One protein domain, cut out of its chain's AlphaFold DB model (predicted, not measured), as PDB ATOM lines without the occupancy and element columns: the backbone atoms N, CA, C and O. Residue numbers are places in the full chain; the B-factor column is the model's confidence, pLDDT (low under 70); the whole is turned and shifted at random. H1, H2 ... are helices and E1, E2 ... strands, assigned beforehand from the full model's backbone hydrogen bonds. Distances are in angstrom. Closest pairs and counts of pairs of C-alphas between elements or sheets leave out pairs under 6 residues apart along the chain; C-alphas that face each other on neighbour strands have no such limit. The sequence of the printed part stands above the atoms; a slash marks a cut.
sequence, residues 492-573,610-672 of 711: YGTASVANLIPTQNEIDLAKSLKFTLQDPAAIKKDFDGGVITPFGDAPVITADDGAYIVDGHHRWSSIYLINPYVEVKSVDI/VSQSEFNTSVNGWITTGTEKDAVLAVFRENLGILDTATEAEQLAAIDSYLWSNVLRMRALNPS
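Overview. This is residues 492 to 573 and 610 to 672 of the 711 residues of an uncharacterized protein of Mycolicibacterium sarraceniae (UniProt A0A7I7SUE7). An elongated body has a small, strongly twisted four-stranded sheet at one end, helices H1, H2, H4 and H5 toward the other, and H3 in the middle, packed on one face of the sheet. The long helix H6 runs from the helical end back past H3, clear of the strands. The printed part has 145 residues, with six named helices and four named strands in the order E1 H1 H2 E2 E3 H3 E4 H4 H5 H6; the class is mixed, helices and strands. The sheet, also mixed, has the order E1 E4 E2 E3. The whole is compact, with a radius of gyration of the C-alphas of 14.8 A and spans of 48 by 28 by 23 A.

Along the chain. E1, residues 492 to 496, begins with C-alpha 492 at (19.002, 38.880, -1.015) and is 13.7 A long. H1 is residues 509 to 514, and H2 is residues 520 to 528, 12.0 A long. E2, residues 540 to 543, and E3, residues 548 to 551, form a hairpin. H3, residues 553 to 562, is 14.2 A long, with C-alpha 553 at (33.242, 29.996, -5.430). E4 is residues 567 to 572, 13.7 A. H4, residues 612 to 625, is 19.6 A long; H5, residues 629 to 640, is 16.3 A. H6, residues 648 to 669, is 31.4 A long and ends with C-alpha 669 at (36.535, 37.068, -18.282).

Arrangement. E1 and E4 are antiparallel neighbours, with N 495 and O 568 2.9 A apart, within hydrogen-bond range. E4 and E2 are parallel, with N 542 and O 571 at 2.8 A. E2 and E3 are antiparallel, with N 550 and O 541 at 2.8 A. H3 is on the sheet at a height of 9.6 A, in two layers, a helix on one face of a sheet. H1 touches H3 at a steep tilt of 51 degrees, the closest C-alphas being those of Ser 512 and Ser 558, 4.5 A apart. H2 and H3 touch, about perpendicular at 75 degrees, closest at the C-alphas of Asp 526 and Ile 559, 6.1 A. H2 and H5 touch at a shallow tilt of 9 degrees, the same way, closest at the C-alphas of Pro 520 and Val 632, 4.6 A. With residues 659 to 666 alone, H6 touches H3, closest at the C-alphas of Leu 561 and Asn 662, 5.3 A. With residues 652 to 660 alone, H6 touches H4 at a steep tilt of 50 degrees, opposite ways, closest at the C-alphas of Asn 616 and Asp 656, 5.7 A. Every O i to N i+4 pair is within hydrogen-bond range in H1, H2, H4, H5 and H6; in H3 it is 5 of 6.

Size, cuts and confidence. The C-alphas farthest apart, those of Ile 573 and Thr 645, are 49.1 A apart. Residues 574 to 609 are not printed; C-alphas 573 and 610 lie 31.3 A apart across this cut. The links E1 to H1 and H2 to E2 are long. The mean pLDDT of the printed part is 96.0, and no printed residue is under 70.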
ATOM      1  N   TYR A 492      19.280  40.158  -0.360       94.88
ATOM      2  CA  TYR A 492      19.002  38.880  -1.015       94.88
ATOM      3  C   TYR A 492      18.603  39.127  -2.468       94.88
ATOM      4  O   TYR A 492      17.728  39.954  -2.736       94.88
ATOM      5  N   GLY A 493      19.198  38.393  -3.401       95.38
ATOM      6  CA  GLY A 493      18.929  38.603  -4.815       95.38
ATOM      7  C   GLY A 493      19.533  37.538  -5.714       95.38
ATOM      8  O   GLY A 493      19.614  36.355  -5.367       95.38
ATOM      9  N   THR A 494      19.902  37.977  -6.910       96.44
ATOM     10  CA  THR A 494      20.565  37.159  -7.917       96.44
ATOM     11  C   THR A 494      21.758  37.911  -8.487       96.44
ATOM     12  O   THR A 494      21.793  39.141  -8.489       96.44
ATOM     13  N   ALA A 495      22.753  37.166  -8.961       96.38
ATOM     14  CA  ALA A 495      23.916  37.710  -9.646       96.38
ATOM     15  C   ALA A 495      24.146  36.966 -10.963       96.38
ATOM     16  O   ALA A 495      23.971  35.749 -11.042       96.38
ATOM     17  N   SER A 496      24.563  37.692 -11.999       96.25
ATOM     18  CA  SER A 496      24.969  37.085 -13.269       96.25
ATOM     19  C   SER A 496      26.248  36.277 -13.067       96.25
ATOM     20  O   SER A 496      27.285  36.831 -12.690       96.25
ATOM     21  N   VAL A 497      26.197  34.979 -13.367       96.88
ATOM     22  CA  VAL A 497      27.343  34.069 -13.219       96.88
ATOM     23  C   VAL A 497      28.542  34.556 -14.032       96.88
ATOM     24  O   VAL A 497      29.666  34.528 -13.532       96.88
ATOM     25  N   ALA A 498      28.303  35.083 -15.236       96.38
ATOM     26  CA  ALA A 498      29.339  35.617 -16.116       96.38
ATOM     27  C   ALA A 498      30.028  36.890 -15.601       96.38
ATOM     28  O   ALA A 498      31.122  37.195 -16.072       96.38
ATOM     29  N   ASN A 499      29.419  37.641 -14.680       95.44
ATOM     30  CA  ASN A 499      29.938  38.947 -14.252       95.44
ATOM     31  C   ASN A 499      30.688  38.893 -12.917       95.44
ATOM     32  O   ASN A 499      31.351  39.858 -12.552       95.44
ATOM     33  N   LEU A 500      30.576  37.779 -12.196       97.00
ATOM     34  CA  LEU A 500      31.151  37.624 -10.870       97.00
ATOM     35  C   LEU A 500      32.675  37.467 -10.917       97.00
ATOM     36  O   LEU A 500      33.214  36.681 -11.695       97.00
ATOM     37  N   ILE A 501      33.372  38.185 -10.041       96.50
ATOM     38  CA  ILE A 501      34.829  38.168  -9.921       96.50
ATOM     39  C   ILE A 501      35.207  37.394  -8.655       96.50
ATOM     40  O   ILE A 501      34.877  37.816  -7.541       96.50
ATOM     41  N   PRO A 502      35.911  36.262  -8.777       95.75
ATOM     42  CA  PRO A 502      36.304  35.484  -7.619       95.75
ATOM     43  C   PRO A 502      37.401  36.187  -6.820       95.75
ATOM     44  O   PRO A 502      38.426  36.617  -7.343       95.75
ATOM     45  N   THR A 503      37.201  36.264  -5.509       95.12
ATOM     46  CA  THR A 503      38.202  36.812  -4.577       95.12
ATOM     47  C   THR A 503      39.332  35.837  -4.219       95.12
ATOM     48  O   THR A 503      40.308  36.249  -3.599       95.12
ATOM     49  N   GLN A 504      39.236  34.572  -4.643       91.00
ATOM     50  CA  GLN A 504      40.283  33.556  -4.496       91.00
ATOM     51  C   GLN A 504      40.846  33.129  -5.850       91.00
ATOM     52  O   GLN A 504      40.130  33.108  -6.851       91.00
ATOM     53  N   ASN A 505      42.128  32.769  -5.857       90.94
ATOM     54  CA  ASN A 505      42.847  32.225  -7.014       90.94
ATOM     55  C   ASN A 505      42.763  30.692  -7.101       90.94
ATOM     56  O   ASN A 505      43.230  30.112  -8.078       90.94
ATOM     57  N   GLU A 506      42.179  30.034  -6.099       92.62
ATOM     58  CA  GLU A 506      42.069  28.582  -6.022       92.62
ATOM     59  C   GLU A 506      40.605  28.144  -6.126       92.62
ATOM     60  O   GLU A 506      39.788  28.393  -5.241       92.62
ATOM     61  N   ILE A 507      40.267  27.438  -7.204       94.06
ATOM     62  CA  ILE A 507      38.962  26.803  -7.381       94.06
ATOM     63  C   ILE A 507      39.196  25.323  -7.665       94.06
ATOM     64  O   ILE A 507      39.541  24.933  -8.771       94.06
ATOM     65  N   ASP A 508      38.996  24.493  -6.647       94.88
ATOM     66  CA  ASP A 508      39.059  23.036  -6.737       94.88
ATOM     67  C   ASP A 508      38.020  22.493  -7.740       94.88
ATOM     68  O   ASP A 508      36.804  22.623  -7.544       94.88
ATOM     69  N   LEU A 509      38.514  21.878  -8.815       96.69
ATOM     70  CA  LEU A 509      37.734  21.302  -9.907       96.69
ATOM     71  C   LEU A 509      36.813  20.176  -9.424       96.69
ATOM     72  O   LEU A 509      35.663  20.107  -9.855       96.69
ATOM     73  N   ALA A 510      37.274  19.322  -8.507       96.25
ATOM     74  CA  ALA A 510      36.479  18.205  -8.001       96.25
ATOM     75  C   ALA A 510      35.309  18.704  -7.154       96.25
ATOM     76  O   ALA A 510      34.189  18.220  -7.302       96.25
ATOM     77  N   LYS A 511      35.535  19.721  -6.318       93.56
ATOM     78  CA  LYS A 511      34.461  20.364  -5.542       93.56
ATOM     79  C   LYS A 511      33.510  21.198  -6.400       93.56
ATOM     80  O   LYS A 511      32.426  21.518  -5.927       93.56
ATOM     81  N   SER A 512      33.913  21.543  -7.622       95.44
ATOM     82  CA  SER A 512      33.080  22.275  -8.577       95.44
ATOM     83  C   SER A 512      32.211  21.326  -9.403       95.44
ATOM     84  O   SER A 512      30.999  21.462  -9.412       95.44
ATOM     85  N   LEU A 513      32.805  20.344 -10.086       96.69
ATOM     86  CA  LEU A 513      32.100  19.577 -11.116       96.69
ATOM     87  C   LEU A 513      31.741  18.145 -10.726       96.69
ATOM     88  O   LEU A 513      30.796  17.615 -11.293       96.69
ATOM     89  N   LYS A 514      32.450  17.493  -9.795       96.31
ATOM     90  CA  LYS A 514      32.273  16.045  -9.574       96.31
ATOM     91  C   LYS A 514      30.832  15.673  -9.222       96.31
ATOM     92  O   LYS A 514      30.301  14.734  -9.798       96.31
ATOM     93  N   PHE A 515      30.221  16.385  -8.275       93.62
ATOM     94  CA  PHE A 515      28.850  16.094  -7.847       93.62
ATOM     95  C   PHE A 515      27.841  16.411  -8.952       93.62
ATOM     96  O   PHE A 515      26.984  15.586  -9.244       93.62
ATOM     97  N   THR A 516      27.999  17.554  -9.618       94.88
ATOM     98  CA  THR A 516      27.137  17.984 -10.724       94.88
ATOM     99  C   THR A 516      27.204  17.003 -11.891       94.88
ATOM    100  O   THR A 516      26.174  16.553 -12.371       94.88
ATOM    101  N   LEU A 517      28.398  16.559 -12.289       97.12
ATOM    102  CA  LEU A 517      28.604  15.593 -13.376       97.12
ATOM    103  C   LEU A 517      28.167  14.155 -13.043       97.12
ATOM    104  O   LEU A 517      28.290  13.271 -13.889       97.12
ATOM    105  N   GLN A 518      27.669  13.911 -11.831       96.50
ATOM    106  CA  GLN A 518      27.095  12.633 -11.404       96.50
ATOM    107  C   GLN A 518      25.594  12.740 -11.095       96.50
ATOM    108  O   GLN A 518      24.984  11.736 -10.729       96.50
ATOM    109  N   ASP A 519      24.999  13.924 -11.270       96.38
ATOM    110  CA  ASP A 519      23.585  14.201 -11.032       96.38
ATOM    111  C   ASP A 519      22.937  14.792 -12.304       96.38
ATOM    112  O   ASP A 519      23.077  15.989 -12.583       96.38
ATOM    113  N   PRO A 520      22.198  13.988 -13.093       97.56
ATOM    114  CA  PRO A 520      21.569  14.467 -14.322       97.56
ATOM    115  C   PRO A 520      20.548  15.587 -14.071       97.56
ATOM    116  O   PRO A 520      20.364  16.446 -14.936       97.56
ATOM    117  N   ALA A 521      19.903  15.628 -12.899       96.00
ATOM    118  CA  ALA A 521      18.949  16.683 -12.569       96.00
ATOM    119  C   ALA A 521      19.657  18.021 -12.316       96.00
ATOM    120  O   ALA A 521      19.156  19.062 -12.747       96.00
ATOM    121  N   ALA A 522      20.830  18.000 -11.676       94.38
ATOM    122  CA  ALA A 522      21.653  19.192 -11.478       94.38
ATOM    123  C   ALA A 522      22.143  19.775 -12.813       94.38
ATOM    124  O   ALA A 522      21.955  20.963 -13.064       94.38
ATOM    125  N   ILE A 523      22.679  18.938 -13.710       96.56
ATOM    126  CA  ILE A 523      23.142  19.375 -15.042       96.56
ATOM    127  C   ILE A 523      21.984  19.957 -15.850       96.56
ATOM    128  O   ILE A 523      22.114  21.021 -16.453       96.56
ATOM    129  N   LYS A 524      20.834  19.270 -15.848       97.00
ATOM    130  CA  LYS A 524      19.650  19.735 -16.571       97.00
ATOM    131  C   LYS A 524      19.193  21.097 -16.051       97.00
ATOM    132  O   LYS A 524      18.916  21.982 -16.850       97.00
ATOM    133  N   LYS A 525      19.152  21.277 -14.730       95.56
ATOM    134  CA  LYS A 525      18.808  22.554 -14.095       95.56
ATOM    135  C   LYS A 525      19.746  23.678 -14.547       95.56
ATOM    136  O   LYS A 525      19.264  24.756 -14.884       95.56
ATOM    137  N   ASP A 526      21.052  23.428 -14.581       96.06
ATOM    138  CA  ASP A 526      22.044  24.422 -15.000       96.06
ATOM    139  C   ASP A 526      21.909  24.776 -16.499       96.06
ATOM    140  O   ASP A 526      22.007  25.951 -16.868       96.06
ATOM    141  N   PHE A 527      21.609  23.806 -17.372       97.62
ATOM    142  CA  PHE A 527      21.335  24.067 -18.793       97.62
ATOM    143  C   PHE A 527      20.007  24.790 -19.046       97.62
ATOM    144  O   PHE A 527      19.984  25.731 -19.840       97.62
ATOM    145  N   ASP A 528      18.928  24.393 -18.360       95.88
ATOM    146  CA  ASP A 528      17.605  25.031 -18.460       95.88
ATOM    147  C   ASP A 528      17.690  26.539 -18.132       95.88
ATOM    148  O   ASP A 528      16.944  27.356 -18.680       95.88
ATOM    149  N   GLY A 529      18.638  26.914 -17.267       93.88
ATOM    150  CA  GLY A 529      19.007  28.291 -16.974       93.88
ATOM    151  C   GLY A 529      18.032  29.020 -16.048       93.88
ATOM    152  O   GLY A 529      17.410  28.438 -15.161       93.88
ATOM    153  N   GLY A 530      17.935  30.341 -16.210       95.56
ATOM    154  CA  GLY A 530      17.190  31.201 -15.289       95.56
ATOM    155  C   GLY A 530      17.964  31.466 -13.997       95.56
ATOM    156  O   GLY A 530      19.156  31.762 -14.044       95.56
ATOM    157  N   VAL A 531      17.275  31.397 -12.853       96.75
ATOM    158  CA  VAL A 531      17.866  31.640 -11.528       96.75
ATOM    159  C   VAL A 531      18.204  30.314 -10.855       96.75
ATOM    160  O   VAL A 531      17.337  29.618 -10.316       96.75
ATOM    161  N   ILE A 532      19.489  29.986 -10.832       95.81
ATOM    162  CA  ILE A 532      20.006  28.752 -10.258       95.81
ATOM    163  C   ILE A 532      20.222  28.925  -8.755       95.81
ATOM    164  O   ILE A 532      20.899  29.835  -8.283       95.81
ATOM    165  N   THR A 533      19.645  28.012  -7.973       91.31
ATOM    166  CA  THR A 533      20.043  27.827  -6.569       91.31
ATOM    167  C   THR A 533      21.202  26.836  -6.542       91.31
ATOM    168  O   THR A 533      20.996  25.719  -7.035       91.31
ATOM    169  N   PRO A 534      22.380  27.205  -6.009       86.56
ATOM    170  CA  PRO A 534      23.512  26.293  -5.957       86.56
ATOM    171  C   PRO A 534      23.232  25.021  -5.159       86.56
ATOM    172  O   PRO A 534      22.309  24.967  -4.342       86.56
ATOM    173  N   PHE A 535      24.078  24.013  -5.366       80.00
ATOM    174  CA  PHE A 535      24.066  22.787  -4.572       80.00
ATOM    175  C   PHE A 535      24.136  23.089  -3.062       80.00
ATOM    176  O   PHE A 535      24.884  23.971  -2.632       80.00
ATOM    177  N   GLY A 536      23.353  22.349  -2.268       77.31
ATOM    178  CA  GLY A 536      23.218  22.550  -0.819       77.31
ATOM    179  C   GLY A 536      22.226  23.644  -0.408       77.31
ATOM    180  O   GLY A 536      22.191  24.006   0.763       77.31
ATOM    181  N   ASP A 537      21.450  24.189  -1.355       81.00
ATOM    182  CA  ASP A 537      20.462  25.263  -1.142       81.00
ATOM    183  C   ASP A 537      21.031  26.533  -0.479       81.00
ATOM    184  O   ASP A 537      20.301  27.365   0.064       81.00
ATOM    185  N   ALA A 538      22.348  26.719  -0.577       86.38
ATOM    186  CA  ALA A 538      23.060  27.843   0.002       86.38
ATOM    187  C   ALA A 538      23.438  28.858  -1.097       86.38
ATOM    188  O   ALA A 538      24.143  28.491  -2.046       86.38
ATOM    189  N   PRO A 539      23.016  30.132  -0.989       93.81
ATOM    190  CA  PRO A 539      23.331  31.165  -1.973       93.81
ATOM    191  C   PRO A 539      24.828  31.503  -1.989       93.81
ATOM    192  O   PRO A 539      25.550  31.254  -1.020       93.81
ATOM    193  N   VAL A 540      25.289  32.087  -3.095       95.81
ATOM    194  CA  VAL A 540      26.641  32.657  -3.204       95.81
ATOM    195  C   VAL A 540      26.685  33.969  -2.420       95.81
ATOM    196  O   VAL A 540      25.798  34.803  -2.591       95.81
ATOM    197  N   ILE A 541      27.691  34.168  -1.569       96.44
ATOM    198  CA  ILE A 541      27.866  35.458  -0.889       96.44
ATOM    199  C   ILE A 541      28.627  36.379  -1.828       96.44
ATOM    200  O   ILE A 541      29.709  36.020  -2.302       96.44
ATOM    201  N   THR A 542      28.078  37.559  -2.083       97.00
ATOM    202  CA  THR A 542      28.678  38.567  -2.954       97.00
ATOM    203  C   THR A 542      28.904  39.890  -2.230       97.00
ATOM    204  O   THR A 542      28.423  40.084  -1.114       97.00
ATOM    205  N   ALA A 543      29.676  40.782  -2.845       95.38
ATOM    206  CA  ALA A 543      29.837  42.163  -2.407       95.38
ATOM    207  C   ALA A 543      29.907  43.116  -3.604       95.38
ATOM    208  O   ALA A 543      30.250  42.692  -4.715       95.38
ATOM    209  N   ASP A 544      29.684  44.402  -3.324       92.25
ATOM    210  CA  ASP A 544      29.721  45.504  -4.291       92.25
ATOM    211  C   ASP A 544      28.725  45.281  -5.441       92.25
ATOM    212  O   ASP A 544      29.101  45.170  -6.608       92.25
ATOM    213  N   ASP A 545      27.446  45.119  -5.076       88.56
ATOM    214  CA  ASP A 545      26.322  44.875  -5.989       88.56
ATOM    215  C   ASP A 545      26.508  43.628  -6.870       88.56
ATOM    216  O   ASP A 545      26.212  43.614  -8.070       88.56
ATOM    217  N   GLY A 546      27.005  42.545  -6.276       91.50
ATOM    218  CA  GLY A 546      27.218  41.290  -6.985       91.50
ATOM    219  C   GLY A 546      28.465  41.279  -7.865       91.50
ATOM    220  O   GLY A 546      28.554  40.429  -8.749       91.50
ATOM    221  N   ALA A 547      29.420  42.194  -7.671       93.94
ATOM    222  CA  ALA A 547      30.667  42.194  -8.432       93.94
ATOM    223  C   ALA A 547      31.636  41.107  -7.952       93.94
ATOM    224  O   ALA A 547      32.192  40.370  -8.766       93.94
ATOM    225  N   TYR A 548      31.844  40.983  -6.641       96.94
ATOM    226  CA  TYR A 548      32.837  40.068  -6.071       96.94
ATOM    227  C   TYR A 548      32.185  38.862  -5.409       96.94
ATOM    228  O   TYR A 548      31.223  39.012  -4.664       96.94
ATOM    229  N   ILE A 549      32.750  37.670  -5.600       96.81
ATOM    230  CA  ILE A 549      32.360  36.471  -4.846       96.81
ATOM    231  C   ILE A 549      33.134  36.463  -3.533       96.81
ATOM    232  O   ILE A 549      34.357  36.349  -3.555       96.81
ATOM    233  N   VAL A 550      32.454  36.541  -2.397       95.44
ATOM    234  CA  VAL A 550      33.063  36.523  -1.057       95.44
ATOM    235  C   VAL A 550      33.155  35.101  -0.506       95.44
ATOM    236  O   VAL A 550      34.187  34.719   0.042       95.44
ATOM    237  N   ASP A 551      32.116  34.298  -0.725       93.94
ATOM    238  CA  ASP A 551      32.076  32.860  -0.445       93.94
ATOM    239  C   ASP A 551      31.160  32.149  -1.458       93.94
ATOM    240  O   ASP A 551      30.238  32.740  -2.020       93.94
ATOM    241  N   GLY A 552      31.397  30.855  -1.679       93.06
ATOM    242  CA  GLY A 552      30.626  30.033  -2.610       93.06
ATOM    243  C   GLY A 552      31.262  29.873  -3.987       93.06
ATOM    244  O   GLY A 552      30.566  29.549  -4.943       93.06
ATOM    245  N   HIS A 553      32.577  30.039  -4.122       94.06
ATOM    246  CA  HIS A 553      33.242  29.996  -5.430       94.06
ATOM    247  C   HIS A 553      33.161  28.630  -6.119       94.06
ATOM    248  O   HIS A 553      33.013  28.612  -7.329       94.06
ATOM    249  N   HIS A 554      33.167  27.502  -5.391       93.94
ATOM    250  CA  HIS A 554      32.940  26.171  -5.999       93.94
ATOM    251  C   HIS A 554      31.496  25.975  -6.470       93.94
ATOM    252  O   HIS A 554      31.233  25.333  -7.483       93.94
ATOM    253  N   ARG A 555      30.553  26.549  -5.713       94.50
ATOM    254  CA  ARG A 555      29.126  26.569  -6.043       94.50
ATOM    255  C   ARG A 555      28.897  27.388  -7.316       94.50
ATOM    256  O   ARG A 555      28.209  26.932  -8.221       94.50
ATOM    257  N   TRP A 556      29.531  28.555  -7.412       96.81
ATOM    258  CA  TRP A 556      29.523  29.398  -8.605       96.81
ATOM    259  C   TRP A 556      30.219  28.738  -9.804       96.81
ATOM    260  O   TRP A 556      29.641  28.702 -10.887       96.81
ATOM    261  N   SER A 557      31.423  28.186  -9.630       97.19
ATOM    262  CA  SER A 557      32.195  27.600 -10.732       97.19
ATOM    263  C   SER A 557      31.541  26.346 -11.304       97.19
ATOM    264  O   SER A 557      31.630  26.137 -12.509       97.19
ATOM    265  N   SER A 558      30.843  25.545 -10.487       96.25
ATOM    266  CA  SER A 558      29.993  24.452 -10.986       96.25
ATOM    267  C   SER A 558      29.038  24.961 -12.061       96.25
ATOM    268  O   SER A 558      29.012  24.438 -13.171       96.25
ATOM    269  N   ILE A 559      28.296  26.020 -11.734       97.56
ATOM    270  CA  ILE A 559      27.273  26.598 -12.604       97.56
ATOM    271  C   ILE A 559      27.932  27.263 -13.814       97.56
ATOM    272  O   ILE A 559      27.504  27.044 -14.941       97.56
ATOM    273  N   TYR A 560      29.015  28.022 -13.608       98.31
ATOM    274  CA  TYR A 560      29.741  28.698 -14.687       98.31
ATOM    275  C   TYR A 560      30.215  27.718 -15.761       98.31
ATOM    276  O   TYR A 560      30.083  27.985 -16.955       98.31
ATOM    277  N   LEU A 561      30.789  26.590 -15.340       98.31
ATOM    278  CA  LEU A 561      31.368  25.613 -16.254       98.31
ATOM    279  C   LEU A 561      30.300  24.853 -17.050       98.31
ATOM    280  O   LEU A 561      30.595  24.464 -18.179       98.31
ATOM    281  N   ILE A 562      29.080  24.697 -16.521       98.25
ATOM    282  CA  ILE A 562      27.948  24.115 -17.258       98.25
ATOM    283  C   ILE A 562      27.235  25.159 -18.120       98.25
ATOM    284  O   ILE A 562      26.990  24.897 -19.288       98.25
ATOM    285  N   ASN A 563      26.903  26.335 -17.584       98.06
ATOM    286  CA  ASN A 563      26.199  27.386 -18.314       98.06
ATOM    287  C   ASN A 563      26.540  28.785 -17.758       98.06
ATOM    288  O   ASN A 563      25.952  29.228 -16.769       98.06
ATOM    289  N   PRO A 564      27.443  29.548 -18.401       97.62
ATOM    290  CA  PRO A 564      27.868  30.848 -17.886       97.62
ATOM    291  C   PRO A 564      26.811  31.956 -18.045       97.62
ATOM    292  O   PRO A 564      27.008  33.056 -17.537       97.62
ATOM    293  N   TYR A 565      25.707  31.708 -18.756       96.50
ATOM    294  CA  TYR A 565      24.707  32.728 -19.110       96.50
ATOM    295  C   TYR A 565      23.496  32.770 -18.172       96.50
ATOM    296  O   TYR A 565      22.466  33.347 -18.517       96.50
ATOM    297  N   VAL A 566      23.609  32.149 -17.001       96.88
ATOM    298  CA  VAL A 566      22.534  32.071 -16.007       96.88
ATOM    299  C   VAL A 566      22.736  33.080 -14.883       96.88
ATOM    300  O   VAL A 566      23.808  33.671 -14.715       96.88
ATOM    301  N   GLU A 567      21.696  33.249 -14.075       97.19
ATOM    302  CA  GLU A 567      21.799  33.928 -12.793       97.19
ATOM    303  C   GLU A 567      21.942  32.903 -11.667       97.19
ATOM    304  O   GLU A 567      21.381  31.810 -11.722       97.19
ATOM    305  N   VAL A 568      22.666  33.260 -10.612       96.81
ATOM    306  CA  VAL A 568      22.781  32.461  -9.391       96.81
ATOM    307  C   VAL A 568      22.125  33.199  -8.233       96.81
ATOM    308  O   VAL A 568      22.260  34.417  -8.121       96.81
ATOM    309  N   LYS A 569      21.421  32.479  -7.351       96.94
ATOM    310  CA  LYS A 569      20.949  33.055  -6.087       96.94
ATOM    311  C   LYS A 569      22.137  33.554  -5.275       96.94
ATOM    312  O   LYS A 569      23.058  32.785  -4.981       96.94
ATOM    313  N   SER A 570      22.067  34.812  -4.869       96.38
ATOM    314  CA  SER A 570      23.119  35.478  -4.120       96.38
ATOM    315  C   SER A 570      22.586  36.175  -2.876       96.38
ATOM    316  O   SER A 570      21.397  36.485  -2.748       96.38
ATOM    317  N   VAL A 571      23.502  36.399  -1.941       96.44
ATOM    318  CA  VAL A 571      23.327  37.341  -0.842       96.44
ATOM    319  C   VAL A 571      24.470  38.330  -0.906       96.44
ATOM    320  O   VAL A 571      25.621  37.953  -0.704       96.44
ATOM    321  N   ASP A 572      24.139  39.575  -1.206       95.62
ATOM    322  CA  ASP A 572      25.103  40.656  -1.293       95.62
ATOM    323  C   ASP A 572      25.256  41.350   0.062       95.62
ATOM    324  O   ASP A 572      24.258  41.610   0.737       95.62
ATOM    325  N   ILE A 573      26.494  41.632   0.468       94.06
ATOM    326  CA  ILE A 573      26.797  42.342   1.723       94.06
ATOM    327  C   ILE A 573      26.912  43.869   1.537       94.06
ATOM    328  O   ILE A 573      27.223  44.595   2.485       94.06
ATOM    329  N   VAL A 610      44.840  24.182 -14.273       97.56
ATOM    330  CA  VAL A 610      44.743  22.821 -14.814       97.56
ATOM    331  C   VAL A 610      45.004  22.786 -16.321       97.56
ATOM    332  O   VAL A 610      44.566  23.667 -17.070       97.56
ATOM    333  N   SER A 611      45.706  21.753 -16.783       98.44
ATOM    334  CA  SER A 611      45.881  21.502 -18.216       98.44
ATOM    335  C   SER A 611      44.615  20.901 -18.835       98.44
ATOM    336  O   SER A 611      43.880  20.178 -18.169       98.44
ATOM    337  N   GLN A 612      44.375  21.120 -20.132       98.44
ATOM    338  CA  GLN A 612      43.210  20.527 -20.807       98.44
ATOM    339  C   GLN A 612      43.172  18.996 -20.669       98.44
ATOM    340  O   GLN A 612      42.127  18.419 -20.405       98.44
ATOM    341  N   SER A 613      44.328  18.337 -20.799       98.44
ATOM    342  CA  SER A 613      44.432  16.877 -20.690       98.44
ATOM    343  C   SER A 613      44.002  16.364 -19.310       98.44
ATOM    344  O   SER A 613      43.225  15.414 -19.197       98.44
ATOM    345  N   GLU A 614      44.474  17.017 -18.248       98.44
ATOM    346  CA  GLU A 614      44.137  16.665 -16.868       98.44
ATOM    347  C   GLU A 614      42.669  16.972 -16.535       98.44
ATOM    348  O   GLU A 614      42.001  16.167 -15.877       98.44
ATOM    349  N   PHE A 615      42.150  18.096 -17.040       98.56
ATOM    350  CA  PHE A 615      40.739  18.462 -16.929       98.56
ATOM    351  C   PHE A 615      39.844  17.393 -17.567       98.56
ATOM    352  O   PHE A 615      39.005  16.815 -16.874       98.56
ATOM    353  N   ASN A 616      40.083  17.063 -18.840       98.50
ATOM    354  CA  ASN A 616      39.319  16.057 -19.581       98.50
ATOM    355  C   ASN A 616      39.392  14.684 -18.899       98.50
ATOM    356  O   ASN A 616      38.384  14.003 -18.740       98.50
ATOM    357  N   THR A 617      40.580  14.281 -18.436       98.50
ATOM    358  CA  THR A 617      40.760  13.011 -17.711       98.50
ATOM    359  C   THR A 617      39.877  12.954 -16.463       98.50
ATOM    360  O   THR A 617      39.223  11.941 -16.209       98.50
ATOM    361  N   SER A 618      39.823  14.047 -15.699       98.25
ATOM    362  CA  SER A 618      39.021  14.133 -14.474       98.25
ATOM    363  C   SER A 618      37.519  14.130 -14.769       98.25
ATOM    364  O   SER A 618      36.783  13.339 -14.181       98.25
ATOM    365  N   VAL A 619      37.075  14.968 -15.712       98.25
ATOM    366  CA  VAL A 619      35.671  15.093 -16.145       98.25
ATOM    367  C   VAL A 619      35.143  13.765 -16.676       98.25
ATOM    368  O   VAL A 619      34.137  13.257 -16.174       98.25
ATOM    369  N   ASN A 620      35.860  13.149 -17.618       98.31
ATOM    370  CA  ASN A 620      35.480  11.860 -18.191       98.31
ATOM    371  C   ASN A 620      35.457  10.766 -17.124       98.31
ATOM    372  O   ASN A 620      34.532   9.955 -17.095       98.31
ATOM    373  N   GLY A 621      36.424  10.769 -16.204       98.06
ATOM    374  CA  GLY A 621      36.434   9.864 -15.059       98.06
ATOM    375  C   GLY A 621      35.178   9.998 -14.195       98.06
ATOM    376  O   GLY A 621      34.565   8.990 -13.851       98.06
ATOM    377  N   TRP A 622      34.744  11.217 -13.866       98.12
ATOM    378  CA  TRP A 622      33.557  11.429 -13.028       98.12
ATOM    379  C   TRP A 622      32.255  11.031 -13.712       98.12
ATOM    380  O   TRP A 622      31.422  10.406 -13.055       98.12
ATOM    381  N   ILE A 623      32.116  11.318 -15.009       98.19
ATOM    382  CA  ILE A 623      30.952  10.909 -15.805       98.19
ATOM    383  C   ILE A 623      30.904   9.382 -15.910       98.19
ATOM    384  O   ILE A 623      29.901   8.763 -15.566       98.19
ATOM    385  N   THR A 624      32.001   8.750 -16.339       97.69
ATOM    386  CA  THR A 624      32.029   7.303 -16.629       97.69
ATOM    387  C   THR A 624      31.962   6.416 -15.389       97.69
ATOM    388  O   THR A 624      31.475   5.291 -15.477       97.69
ATOM    389  N   THR A 625      32.419   6.905 -14.232       97.25
ATOM    390  CA  THR A 625      32.332   6.176 -12.952       97.25
ATOM    391  C   THR A 625      31.080   6.509 -12.138       97.25
ATOM    392  O   THR A 625      30.836   5.869 -11.115       97.25
ATOM    393  N   GLY A 626      30.287   7.498 -12.565       96.69
ATOM    394  CA  GLY A 626      29.021   7.853 -11.932       96.69
ATOM    395  C   GLY A 626      27.960   6.767 -12.119       96.69
ATOM    396  O   GLY A 626      27.876   6.134 -13.170       96.69
ATOM    397  N   THR A 627      27.111   6.562 -11.110       97.06
ATOM    398  CA  THR A 627      26.024   5.566 -11.168       97.06
ATOM    399  C   THR A 627      24.941   5.921 -12.189       97.06
ATOM    400  O   THR A 627      24.262   5.029 -12.680       97.06
ATOM    401  N   GLU A 628      24.821   7.204 -12.540       97.50
ATOM    402  CA  GLU A 628      23.834   7.760 -13.478       97.50
ATOM    403  C   GLU A 628      24.454   8.123 -14.846       97.50
ATOM    404  O   GLU A 628      23.956   9.009 -15.544       97.50
ATOM    405  N   LYS A 629      25.557   7.462 -15.242       97.69
ATOM    406  CA  LYS A 629      26.330   7.769 -16.466       97.69
ATOM    407  C   LYS A 629      25.448   8.003 -17.697       97.69
ATOM    408  O   LYS A 629      25.570   9.032 -18.356       97.69
ATOM    409  N   ASP A 630      24.566   7.057 -18.017       97.56
ATOM    410  CA  ASP A 630      23.774   7.112 -19.251       97.56
ATOM    411  C   ASP A 630      22.763   8.269 -19.241       97.56
ATOM    412  O   ASP A 630      22.525   8.890 -20.280       97.56
ATOM    413  N   ALA A 631      22.211   8.599 -18.068       98.12
ATOM    414  CA  ALA A 631      21.310   9.732 -17.885       98.12
ATOM    415  C   ALA A 631      22.058  11.069 -17.989       98.12
ATOM    416  O   ALA A 631      21.583  11.987 -18.655       98.12
ATOM    417  N   VAL A 632      23.257  11.168 -17.405       98.19
ATOM    418  CA  VAL A 632      24.140  12.339 -17.545       98.19
ATOM    419  C   VAL A 632      24.498  12.577 -19.012       98.19
ATOM    420  O   VAL A 632      24.338  13.689 -19.519       98.19
ATOM    421  N   LEU A 633      24.928  11.528 -19.720       98.19
ATOM    422  CA  LEU A 633      25.234  11.609 -21.147       98.19
ATOM    423  C   LEU A 633      24.008  12.043 -21.961       98.19
ATOM    424  O   LEU A 633      24.145  12.865 -22.861       98.19
ATOM    425  N   ALA A 634      22.809  11.551 -21.630       98.12
ATOM    426  CA  ALA A 634      21.577  11.953 -22.306       98.12
ATOM    427  C   ALA A 634      21.287  13.458 -22.171       98.12
ATOM    428  O   ALA A 634      20.969  14.095 -23.175       98.12
ATOM    429  N   VAL A 635      21.464  14.039 -20.978       98.38
ATOM    430  CA  VAL A 635      21.274  15.486 -20.758       98.38
ATOM    431  C   VAL A 635      22.249  16.304 -21.606       98.38
ATOM    432  O   VAL A 635      21.846  17.280 -22.241       98.38
ATOM    433  N   PHE A 636      23.522  15.906 -21.673       98.38
ATOM    434  CA  PHE A 636      24.490  16.584 -22.537       98.38
ATOM    435  C   PHE A 636      24.170  16.415 -24.020       98.38
ATOM    436  O   PHE A 636      24.306  17.383 -24.768       98.38
ATOM    437  N   ARG A 637      23.727  15.231 -24.464       97.88
ATOM    438  CA  ARG A 637      23.344  15.029 -25.869       97.88
ATOM    439  C   ARG A 637      22.236  15.980 -26.290       97.88
ATOM    440  O   ARG A 637      22.378  16.652 -27.309       97.88
ATOM    441  N   GLU A 638      21.188  16.074 -25.474       97.56
ATOM    442  CA  GLU A 638      20.058  16.974 -25.705       97.56
ATOM    443  C   GLU A 638      20.512  18.438 -25.792       97.56
ATOM    444  O   GLU A 638      20.206  19.125 -26.766       97.56
ATOM    445  N   ASN A 639      21.295  18.906 -24.817       97.81
ATOM    446  CA  ASN A 639      21.645  20.324 -24.699       97.81
ATOM    447  C   ASN A 639      22.774  20.774 -25.638       97.81
ATOM    448  O   ASN A 639      22.812  21.937 -26.039       97.81
ATOM    449  N   LEU A 640      23.686  19.874 -26.010       97.69
ATOM    450  CA  LEU A 640      24.804  20.172 -26.913       97.69
ATOM    451  C   LEU A 640      24.517  19.778 -28.371       97.69
ATOM    452  O   LEU A 640      25.356  20.012 -29.242       97.69
ATOM    453  N   GLY A 641      23.352  19.184 -28.655       97.38
ATOM    454  CA  GLY A 641      22.987  18.718 -29.994       97.38
ATOM    455  C   GLY A 641      23.865  17.568 -30.493       97.38
ATOM    456  O   GLY A 641      24.141  17.472 -31.691       97.38
ATOM    457  N   ILE A 642      24.340  16.711 -29.586       97.19
ATOM    458  CA  ILE A 642      25.136  15.533 -29.949       97.19
ATOM    459  C   ILE A 642      24.181  14.466 -30.487       97.19
ATOM    460  O   ILE A 642      23.163  14.164 -29.868       97.19
ATOM    461  N   LEU A 643      24.512  13.882 -31.639       95.81
ATOM    462  CA  LEU A 643      23.681  12.864 -32.283       95.81
ATOM    463  C   LEU A 643      23.482  11.644 -31.372       95.81
ATOM    464  O   LEU A 643      24.441  11.146 -30.785       95.81
ATOM    465  N   ASP A 644      22.270  11.085 -31.348       92.50
ATOM    466  CA  ASP A 644      21.968   9.848 -30.604       92.50
ATOM    467  C   ASP A 644      22.797   8.643 -31.074       92.50
ATOM    468  O   ASP A 644      22.977   7.675 -30.339       92.50
ATOM    469  N   THR A 645      23.320   8.697 -32.302       95.62
ATOM    470  CA  THR A 645      24.197   7.671 -32.878       95.62
ATOM    471  C   THR A 645      25.668   7.834 -32.496       95.62
ATOM    472  O   THR A 645      26.478   7.000 -32.896       95.62
ATOM    473  N   ALA A 646      26.040   8.907 -31.791       97.12
ATOM    474  CA  ALA A 646      27.418   9.146 -31.386       97.12
ATOM    475  C   ALA A 646      27.878   8.084 -30.380       97.12
ATOM    476  O   ALA A 646      27.177   7.753 -29.420       97.12
ATOM    477  N   THR A 647      29.086   7.573 -30.573       97.94
ATOM    478  CA  THR A 647      29.758   6.690 -29.617       97.94
ATOM    479  C   THR A 647      30.019   7.411 -28.293       97.94
ATOM    480  O   THR A 647      30.072   8.638 -28.238       97.94
ATOM    481  N   GLU A 648      30.226   6.660 -27.208       97.25
ATOM    482  CA  GLU A 648      30.560   7.248 -25.900       97.25
ATOM    483  C   GLU A 648      31.792   8.168 -25.988       97.25
ATOM    484  O   GLU A 648      31.776   9.273 -25.457       97.25
ATOM    485  N   ALA A 649      32.823   7.762 -26.735       97.69
ATOM    486  CA  ALA A 649      34.026   8.566 -26.936       97.69
ATOM    487  C   ALA A 649      33.743   9.892 -27.668       97.69
ATOM    488  O   ALA A 649      34.298  10.926 -27.300       97.69
ATOM    489  N   GLU A 650      32.870   9.883 -28.678       98.12
ATOM    490  CA  GLU A 650      32.455  11.101 -29.389       98.12
ATOM    491  C   GLU A 650      31.620  12.025 -28.494       98.12
ATOM    492  O   GLU A 650      31.805  13.242 -28.530       98.12
ATOM    493  N   GLN A 651      30.744  11.461 -27.654       98.31
ATOM    494  CA  GLN A 651      29.965  12.225 -26.676       98.31
ATOM    495  C   GLN A 651      30.878  12.904 -25.648       98.31
ATOM    496  O   GLN A 651      30.776  14.112 -25.444       98.31
ATOM    497  N   LEU A 652      31.809  12.153 -25.051       98.31
ATOM    498  CA  LEU A 652      32.774  12.683 -24.084       98.31
ATOM    499  C   LEU A 652      33.673  13.758 -24.709       98.31
ATOM    500  O   LEU A 652      33.871  14.806 -24.106       98.31
ATOM    501  N   ALA A 653      34.128  13.575 -25.952       98.19
ATOM    502  CA  ALA A 653      34.919  14.586 -26.656       98.19
ATOM    503  C   ALA A 653      34.148  15.902 -26.890       98.19
ATOM    504  O   ALA A 653      34.725  16.990 -26.793       98.19
ATOM    505  N   ALA A 654      32.845  15.827 -27.187       98.38
ATOM    506  CA  ALA A 654      31.994  17.008 -27.329       98.38
ATOM    507  C   ALA A 654      31.781  17.728 -25.985       98.38
ATOM    508  O   ALA A 654      31.884  18.956 -25.929       98.38
ATOM    509  N   ILE A 655      31.550  16.972 -24.907       98.50
ATOM    510  CA  ILE A 655      31.419  17.497 -23.538       98.50
ATOM    511  C   ILE A 655      32.722  18.171 -23.097       98.50
ATOM    512  O   ILE A 655      32.694  19.315 -22.646       98.50
ATOM    513  N   ASP A 656      33.865  17.513 -23.293       98.44
ATOM    514  CA  ASP A 656      35.195  18.050 -22.995       98.44
ATOM    515  C   ASP A 656      35.432  19.382 -23.712       98.44
ATOM    516  O   ASP A 656      35.829  20.364 -23.089       98.44
ATOM    517  N   SER A 657      35.161  19.436 -25.019       98.50
ATOM    518  CA  SER A 657      35.308  20.657 -25.820       98.50
ATOM    519  C   SER A 657      34.443  21.798 -25.276       98.50
ATOM    520  O   SER A 657      34.919  22.924 -25.108       98.50
ATOM    521  N   TYR A 658      33.186  21.497 -24.940       98.69
ATOM    522  CA  TYR A 658      32.246  22.466 -24.388       98.69
ATOM    523  C   TYR A 658      32.700  22.999 -23.023       98.69
ATOM    524  O   TYR A 658      32.912  24.205 -22.869       98.69
ATOM    525  N   LEU A 659      32.917  22.114 -22.048       98.56
ATOM    526  CA  LEU A 659      33.291  22.505 -20.687       98.56
ATOM    527  C   LEU A 659      34.661  23.190 -20.656       98.56
ATOM    528  O   LEU A 659      34.836  24.190 -19.960       98.56
ATOM    529  N   TRP A 660      35.621  22.721 -21.458       98.69
ATOM    530  CA  TRP A 660      36.925  23.369 -21.579       98.69
ATOM    531  C   TRP A 660      36.820  24.772 -22.179       98.69
ATOM    532  O   TRP A 660      37.501  25.691 -21.721       98.69
ATOM    533  N   SER A 661      35.933  24.987 -23.157       98.69
ATOM    534  CA  SER A 661      35.684  26.335 -23.681       98.69
ATOM    535  C   SER A 661      35.167  27.287 -22.592       98.69
ATOM    536  O   SER A 661      35.595  28.443 -22.537       98.69
ATOM    537  N   ASN A 662      34.344  26.787 -21.663       98.62
ATOM    538  CA  ASN A 662      33.888  27.544 -20.499       98.62
ATOM    539  C   ASN A 662      35.015  27.777 -19.479       98.62
ATOM    540  O   ASN A 662      35.092  28.874 -18.931       98.62
ATOM    541  N   VAL A 663      35.941  26.830 -19.277       98.50
ATOM    542  CA  VAL A 663      37.162  27.060 -18.472       98.50
ATOM    543  C   VAL A 663      37.985  28.210 -19.055       98.50
ATOM    544  O   VAL A 663      38.343  29.144 -18.337       98.50
ATOM    545  N   LEU A 664      38.267  28.179 -20.361       98.38
ATOM    546  CA  LEU A 664      39.031  29.235 -21.034       98.38
ATOM    547  C   LEU A 664      38.323  30.589 -20.940       98.38
ATOM    548  O   LEU A 664      38.966  31.608 -20.678       98.38
ATOM    549  N   ARG A 665      36.995  30.599 -21.097       98.06
ATOM    550  CA  ARG A 665      36.168  31.793 -20.914       98.06
ATOM    551  C   ARG A 665      36.270  32.335 -19.488       98.06
ATOM    552  O   ARG A 665      36.518  33.527 -19.330       98.06
ATOM    553  N   MET A 666      36.136  31.477 -18.477       97.50
ATOM    554  CA  MET A 666      36.230  31.852 -17.063       97.50
ATOM    555  C   MET A 666      37.583  32.485 -16.749       97.50
ATOM    556  O   MET A 666      37.647  33.538 -16.127       97.50
ATOM    557  N   ARG A 667      38.679  31.893 -17.236       96.31
ATOM    558  CA  ARG A 667      40.031  32.440 -17.050       96.31
ATOM    559  C   ARG A 667      40.198  33.818 -17.691       96.31
ATOM    560  O   ARG A 667      40.887  34.666 -17.135       96.31
ATOM    561  N   ALA A 668      39.579  34.039 -18.849       96.19
ATOM    562  CA  ALA A 668      39.694  35.292 -19.588       96.19
ATOM    563  C   ALA A 668      38.800  36.413 -19.032       96.19
ATOM    564  O   ALA A 668      39.219  37.568 -19.002       96.19
ATOM    565  N   LEU A 669      37.570  36.086 -18.629       96.38
ATOM    566  CA  LEU A 669      36.535  37.068 -18.282       96.38
ATOM    567  C   LEU A 669      36.265  37.173 -16.779       96.38
ATOM    568  O   LEU A 669      35.665  38.147 -16.339       96.38
ATOM    569  N   ASN A 670      36.723  36.200 -15.995       96.75
ATOM    570  CA  ASN A 670      36.548  36.142 -14.547       96.75
ATOM    571  C   ASN A 670      37.874  35.761 -13.852       96.75
ATOM    572  O   ASN A 670      37.886  34.833 -13.039       96.75
ATOM    573  N   PRO A 671      39.019  36.408 -14.172       94.94
ATOM    574  CA  PRO A 671      40.242  36.240 -13.402       94.94
ATOM    575  C   PRO A 671      39.982  36.553 -11.929       94.94
ATOM    576  O   PRO A 671      39.186  37.435 -11.598       94.94
ATOM    577  N   SER A 672      40.687  35.850 -11.049       94.31
ATOM    578  CA  SER A 672      40.678  36.194  -9.635       94.31
ATOM    579  C   SER A 672      41.193  37.617  -9.411       94.31
ATOM    580  O   SER A 672      41.982  38.141 -10.207       94.31
TER     581      SER A 672